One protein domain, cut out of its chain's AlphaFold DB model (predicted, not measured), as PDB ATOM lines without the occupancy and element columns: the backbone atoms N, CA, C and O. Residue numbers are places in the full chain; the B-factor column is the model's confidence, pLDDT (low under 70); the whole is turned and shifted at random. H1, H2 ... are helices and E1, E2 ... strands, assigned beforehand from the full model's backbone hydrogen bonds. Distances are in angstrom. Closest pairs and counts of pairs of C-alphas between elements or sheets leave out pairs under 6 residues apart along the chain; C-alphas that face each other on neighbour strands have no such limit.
ATOM      1  N   ALA A  76     189.190 221.088 146.027       97.25
ATOM      2  CA  ALA A  76     187.840 221.582 146.241       97.25
ATOM      3  C   ALA A  76     187.049 221.636 144.931       97.25
ATOM      4  O   ALA A  76     187.586 222.010 143.890       97.25
ATOM      5  N   ILE A  77     185.764 221.302 145.009       97.94
ATOM      6  CA  ILE A  77     184.763 221.581 143.980       97.94
ATOM      7  C   ILE A  77     183.773 222.590 144.564       97.94
ATOM      8  O   ILE A  77     183.244 222.394 145.660       97.94
ATOM      9  N   TYR A  78     183.499 223.650 143.808       98.06
ATOM     10  CA  TYR A  78     182.500 224.662 144.141       98.06
ATOM     11  C   TYR A  78     181.347 224.566 143.146       98.06
ATOM     12  O   TYR A  78     181.547 224.735 141.945       98.06
ATOM     13  N   ALA A  79     180.144 224.276 143.635       97.62
ATOM     14  CA  ALA A  79     178.969 224.075 142.797       97.62
ATOM     15  C   ALA A  79     177.855 225.057 143.172       97.62
ATOM     16  O   ALA A  79     177.283 224.996 144.258       97.62
ATOM     17  N   TYR A  80     177.501 225.941 142.244       97.12
ATOM     18  CA  TYR A  80     176.395 226.883 142.409       97.12
ATOM     19  C   TYR A  80     175.151 226.318 141.721       97.12
ATOM     20  O   TYR A  80     175.053 226.306 140.497       97.12
ATOM     21  N   THR A  81     174.213 225.777 142.501       96.12
ATOM     22  CA  THR A  81     172.986 225.163 141.970       96.12
ATOM     23  C   THR A  81     171.913 225.013 143.042       96.12
ATOM     24  O   THR A  81     172.210 224.700 144.195       96.12
ATOM     25  N   ASN A  82     170.643 225.145 142.653       96.50
ATOM     26  CA  ASN A  82     169.477 224.851 143.497       96.50
ATOM     27  C   ASN A  82     168.806 223.507 143.158       96.50
ATOM     28  O   ASN A  82     167.793 223.154 143.754       96.50
ATOM     29  N   MET A  83     169.359 222.745 142.209       97.00
ATOM     30  CA  MET A  83     168.784 221.474 141.770       97.00
ATOM     31  C   MET A  83     169.239 220.324 142.670       97.00
ATOM     32  O   MET A  83     170.332 219.784 142.510       97.00
ATOM     33  N   GLU A  84     168.374 219.893 143.585       97.06
ATOM     34  CA  GLU A  84     168.639 218.761 144.487       97.06
ATOM     35  C   GLU A  84     169.064 217.455 143.785       97.06
ATOM     36  O   GLU A  84     170.001 216.806 144.261       97.06
ATOM     37  N   PRO A  85     168.462 217.045 142.646       97.19
ATOM     38  CA  PRO A  85     168.942 215.875 141.914       97.19
ATOM     39  C   PRO A  85     170.401 216.026 141.471       97.19
ATOM     40  O   PRO A  85     171.180 215.088 141.612       97.19
ATOM     41  N   PHE A  86     170.786 217.215 141.005       97.31
ATOM     42  CA  PHE A  86     172.145 217.489 140.553       97.31
ATOM     43  C   PHE A  86     173.143 217.541 141.717       97.31
ATOM     44  O   PHE A  86     174.223 216.966 141.613       97.31
ATOM     45  N   ARG A  87     172.762 218.113 142.871       97.88
ATOM     46  CA  ARG A  87     173.591 218.079 144.092       97.88
ATOM     47  C   ARG A  87     173.918 216.648 144.519       97.88
ATOM     48  O   ARG A  87     175.074 216.340 144.795       97.88
ATOM     49  N   ARG A  88     172.918 215.758 144.526       97.94
ATOM     50  CA  ARG A  88     173.118 214.337 144.858       97.94
ATOM     51  C   ARG A  88     174.061 213.643 143.883       97.94
ATOM     52  O   ARG A  88     174.920 212.884 144.325       97.94
ATOM     53  N   ARG A  89     173.922 213.922 142.585       98.00
ATOM     54  CA  ARG A  89     174.824 213.390 141.558       98.00
ATOM     55  C   ARG A  89     176.253 213.880 141.753       98.00
ATOM     56  O   ARG A  89     177.149 213.055 141.787       98.00
ATOM     57  N   LEU A  90     176.471 215.175 141.990       98.12
ATOM     58  CA  LEU A  90     177.810 215.714 142.265       98.12
ATOM     59  C   LEU A  90     178.482 215.019 143.456       98.12
ATOM     60  O   LEU A  90     179.642 214.631 143.357       98.12
ATOM     61  N   VAL A  91     177.752 214.807 144.554       97.94
ATOM     62  CA  VAL A  91     178.275 214.103 145.740       97.94
ATOM     63  C   VAL A  91     178.617 212.639 145.435       97.94
ATOM     64  O   VAL A  91     179.611 212.130 145.941       97.94
ATOM     65  N   ALA A  92     177.790 211.948 144.646       98.12
ATOM     66  CA  ALA A  92     177.939 210.516 144.387       98.12
ATOM     67  C   ALA A  92     178.918 210.185 143.247       98.12
ATOM     68  O   ALA A  92     179.533 209.121 143.258       98.12
ATOM     69  N   GLU A  93     179.033 211.068 142.257       98.19
ATOM     70  CA  GLU A  93     179.702 210.799 140.981       98.19
ATOM     71  C   GLU A  93     181.038 211.544 140.830       98.19
ATOM     72  O   GLU A  93     181.725 211.319 139.839       98.19
ATOM     73  N   THR A  94     181.440 212.401 141.782       98.06
ATOM     74  CA  THR A  94     182.739 213.105 141.748       98.06
ATOM     75  C   THR A  94     183.614 212.778 142.960       98.06
ATOM     76  O   THR A  94     183.135 212.313 143.994       98.06
ATOM     77  N   SER A  95     184.925 213.012 142.844       97.81
ATOM     78  CA  SER A  95     185.891 212.800 143.928       97.81
ATOM     79  C   SER A  95     186.773 214.034 144.103       97.81
ATOM     80  O   SER A  95     187.482 214.431 143.184       97.81
ATOM     81  N   SER A  96     186.726 214.636 145.290       97.69
ATOM     82  CA  SER A  96     187.508 215.818 145.667       97.69
ATOM     83  C   SER A  96     187.775 215.828 147.171       97.69
ATOM     84  O   SER A  96     187.179 215.045 147.915       97.69
ATOM     85  N   GLY A  97     188.680 216.698 147.624       96.69
ATOM     86  CA  GLY A  97     188.910 216.904 149.058       96.69
ATOM     87  C   GLY A  97     187.688 217.498 149.769       96.69
ATOM     88  O   GLY A  97     187.301 217.054 150.849       96.69
ATOM     89  N   SER A  98     187.039 218.475 149.133       97.06
ATOM     90  CA  SER A  98     185.825 219.125 149.626       97.06
ATOM     91  C   SER A  98     184.875 219.476 148.482       97.06
ATOM     92  O   SER A  98     185.307 219.843 147.394       97.06
ATOM     93  N   LEU A  99     183.573 219.400 148.746       97.62
ATOM     94  CA  LEU A  99     182.520 219.838 147.834       97.62
ATOM     95  C   LEU A  99     181.643 220.846 148.570       97.62
ATOM     96  O   LEU A  99     181.064 220.524 149.609       97.62
ATOM     97  N   VAL A 100     181.563 222.064 148.042       97.75
ATOM     98  CA  VAL A 100     180.824 223.172 148.653       97.75
ATOM     99  C   VAL A 100     179.751 223.647 147.688       97.75
ATOM    100  O   VAL A 100     180.006 223.845 146.498       97.75
ATOM    101  N   PHE A 101     178.540 223.828 148.209       97.75
ATOM    102  CA  PHE A 101     177.409 224.319 147.436       97.75
ATOM    103  C   PHE A 101     177.131 225.788 147.742       97.75
ATOM    104  O   PHE A 101     176.979 226.153 148.904       97.75
ATOM    105  N   ASN A 102     176.985 226.592 146.687       96.50
ATOM    106  CA  ASN A 102     176.602 228.010 146.723       96.50
ATOM    107  C   ASN A 102     177.529 228.943 147.520       96.50
ATOM    108  O   ASN A 102     177.099 230.016 147.934       96.50
ATOM    109  N   ASP A 103     178.778 228.543 147.724       96.88
ATOM    110  CA  ASP A 103     179.810 229.366 148.347       96.88
ATOM    111  C   ASP A 103     181.191 228.887 147.871       96.88
ATOM    112  O   ASP A 103     181.314 227.816 147.262       96.88
ATOM    113  N   ALA A 104     182.232 229.665 148.146       95.44
ATOM    114  CA  ALA A 104     183.616 229.315 147.878       95.44
ATOM    115  C   ALA A 104     184.501 229.635 149.085       95.44
ATOM    116  O   ALA A 104     184.314 230.637 149.765       95.44
ATOM    117  N   VAL A 105     185.501 228.786 149.345       94.75
ATOM    118  CA  VAL A 105     186.518 228.943 150.409       94.75
ATOM    119  C   VAL A 105     185.983 228.845 151.851       94.75
ATOM    120  O   VAL A 105     186.747 228.512 152.758       94.75
ATOM    121  N   ILE A 106     184.682 229.039 152.089       94.75
ATOM    122  CA  ILE A 106     184.085 229.061 153.432       94.75
ATOM    123  C   ILE A 106     184.318 227.778 154.242       94.75
ATOM    124  O   ILE A 106     184.390 227.821 155.470       94.75
ATOM    125  N   GLN A 107     184.511 226.635 153.573       93.75
ATOM    126  CA  GLN A 107     184.789 225.356 154.229       93.75
ATOM    127  C   GLN A 107     186.081 225.383 155.058       93.75
ATOM    128  O   GLN A 107     186.228 224.610 155.999       93.75
ATOM    129  N   TYR A 108     187.005 226.295 154.751       90.25
ATOM    130  CA  TYR A 108     188.230 226.472 155.524       90.25
ATOM    131  C   TYR A 108     187.976 227.013 156.940       90.25
ATOM    132  O   TYR A 108     188.760 226.751 157.843       90.25
ATOM    133  N   VAL A 109     186.885 227.754 157.157       91.81
ATOM    134  CA  VAL A 109     186.599 228.406 158.447       91.81
ATOM    135  C   VAL A 109     185.945 227.442 159.446       91.81
ATOM    136  O   VAL A 109     186.020 227.651 160.654       91.81
ATOM    137  N   ALA A 110     185.316 226.368 158.966       91.25
ATOM    138  CA  ALA A 110     184.593 225.422 159.809       91.25
ATOM    139  C   ALA A 110     185.535 224.363 160.416       91.25
ATOM    140  O   ALA A 110     185.953 223.420 159.747       91.25
ATOM    141  N   ASP A 111     185.843 224.489 161.707       90.94
ATOM    142  CA  ASP A 111     186.741 223.590 162.458       90.94
ATOM    143  C   ASP A 111     186.178 222.178 162.694       90.94
ATOM    144  O   ASP A 111     186.918 221.241 163.011       90.94
ATOM    145  N   THR A 112     184.869 222.004 162.497       94.31
ATOM    146  CA  THR A 112     184.167 220.724 162.621       94.31
ATOM    147  C   THR A 112     184.246 219.847 161.375       94.31
ATOM    148  O   THR A 112     183.827 218.689 161.434       94.31
ATOM    149  N   ILE A 113     184.746 220.361 160.248       94.94
ATOM    150  CA  ILE A 113     184.912 219.584 159.014       94.94
ATOM    151  C   ILE A 113     186.394 219.351 158.707       94.94
ATOM    152  O   ILE A 113     187.227 220.225 158.955       94.94
ATOM    153  N   PRO A 114     186.753 218.163 158.193       95.69
ATOM    154  CA  PRO A 114     188.135 217.873 157.860       95.69
ATOM    155  C   PRO A 114     188.559 218.658 156.620       95.69
ATOM    156  O   PRO A 114     187.844 218.676 155.620       95.69
ATOM    157  N   PHE A 115     189.760 219.226 156.659       96.56
ATOM    158  CA  PHE A 115     190.394 219.829 155.494       96.56
ATOM    159  C   PHE A 115     191.556 218.949 155.026       96.56
ATOM    160  O   PHE A 115     192.468 218.643 155.800       96.56
ATOM    161  N   GLY A 116     191.514 218.508 153.771       95.50
ATOM    162  CA  GLY A 116     192.508 217.610 153.193       95.50
ATOM    163  C   GLY A 116     192.182 217.241 151.750       95.50
ATOM    164  O   GLY A 116     191.045 217.396 151.309       95.50
ATOM    165  N   GLY A 117     193.195 216.781 151.021       96.00
ATOM    166  CA  GLY A 117     193.066 216.335 149.635       96.00
ATOM    167  C   GLY A 117     192.807 214.834 149.505       96.00
ATOM    168  O   GLY A 117     192.798 214.083 150.484       96.00
ATOM    169  N   ILE A 118     192.620 214.405 148.261       96.44
ATOM    170  CA  ILE A 118     192.543 213.001 147.863       96.44
ATOM    171  C   ILE A 118     193.226 212.804 146.507       96.44
ATOM    172  O   ILE A 118     192.996 213.562 145.568       96.44
ATOM    173  N   GLY A 119     194.033 211.749 146.382       95.50
ATOM    174  CA  GLY A 119     194.780 211.482 145.153       95.50
ATOM    175  C   GLY A 119     195.858 212.539 144.933       95.50
ATOM    176  O   GLY A 119     196.675 212.787 145.817       95.50
ATOM    177  N   GLU A 120     195.845 213.171 143.767       94.88
ATOM    178  CA  GLU A 120     196.834 214.168 143.355       94.88
ATOM    179  C   GLU A 120     196.747 215.466 144.173       94.88
ATOM    180  O   GLU A 120     197.750 216.157 144.323       94.88
ATOM    181  N   SER A 121     195.587 215.767 144.771       95.00
ATOM    182  CA  SER A 121     195.421 216.927 145.662       95.00
ATOM    183  C   SER A 121     195.955 216.719 147.084       95.00
ATOM    184  O   SER A 121     195.991 217.670 147.864       95.00
ATOM    185  N   GLY A 122     196.363 215.497 147.451       95.81
ATOM    186  CA  GLY A 122     197.003 215.205 148.735       95.81
ATOM    187  C   GLY A 122     196.457 213.975 149.461       95.81
ATOM    188  O   GLY A 122     195.547 213.288 148.998       95.81
ATOM    189  N   ILE A 123     197.046 213.690 150.626       96.19
ATOM    190  CA  ILE A 123     196.687 212.562 151.495       96.19
ATOM    191  C   ILE A 123     196.587 213.052 152.938       96.19
ATOM    192  O   ILE A 123     197.418 213.830 153.403       96.19
ATOM    193  N   GLY A 124     195.598 212.533 153.661       95.44
ATOM    194  CA  GLY A 124     195.355 212.887 155.052       95.44
ATOM    195  C   GLY A 124     194.452 214.107 155.183       95.44
ATOM    196  O   GLY A 124     193.921 214.634 154.209       95.44
ATOM    197  N   LYS A 125     194.223 214.512 156.427       97.31
ATOM    198  CA  LYS A 125     193.328 215.615 156.768       97.31
ATOM    199  C   LYS A 125     193.741 216.230 158.091       97.31
ATOM    200  O   LYS A 125     194.323 215.555 158.936       97.31
ATOM    201  N   TYR A 126     193.423 217.495 158.277       95.62
ATOM    202  CA  TYR A 126     193.599 218.195 159.540       95.62
ATOM    203  C   TYR A 126     192.402 219.127 159.761       95.62
ATOM    204  O   TYR A 126     191.365 218.946 159.117       95.62
TER     205      TYR A 126
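AT A GLANCE: This is residues 76 to 126 of the 193 residues of the protein "Aldedh domain-containing protein" of Rhizophora mucronata (UniProt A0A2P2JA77). This small domain has little regular structure: two short parallel strands, E1 and E2, lie side by side, with helix H1 joining them, and a long looping stretch, residues 102 to 126, runs back past the strands to finish far from H1. The 51 printed residues include E1, H1 and E2 in that order, a mixed class with 18 residues in named elements. It is only just compact, close to loose, with a radius of gyration of the C-alphas of 11.5 A and spans of 31 by 23 by 15 A.

HOW THE PARTS SIT: E1, residues 76 to 79, and E2, residues 98 to 101, are parallel neighbours at 17 degrees, with N 77 and O 98 2.8 A apart, within hydrogen-bond range. With H1, residues 84 to 93, they form a strand-helix-strand unit, a helix between two parallel neighbour strands, with a right-handed crossover. The closest C-alphas of H1 and E2, those of Val 91 and Leu 99, are 7.4 A apart. In H1 every O i to N i+4 pair is within hydrogen-bond range.

IN THESE COORDINATES: E1 begins at C-alpha 76 (187.840, 221.582, 146.241) and is 9.8 A long. H1 is 14.1 A long. E2, 10.1 A, ends at C-alpha 101 (177.409, 224.319, 147.436).

THE WHOLE: The C-alphas farthest apart, Met 83 and Gly 124, are 30.9 A apart. Both links are tight. The printed part has no cut, and no printed residue is under 70 in pLDDT.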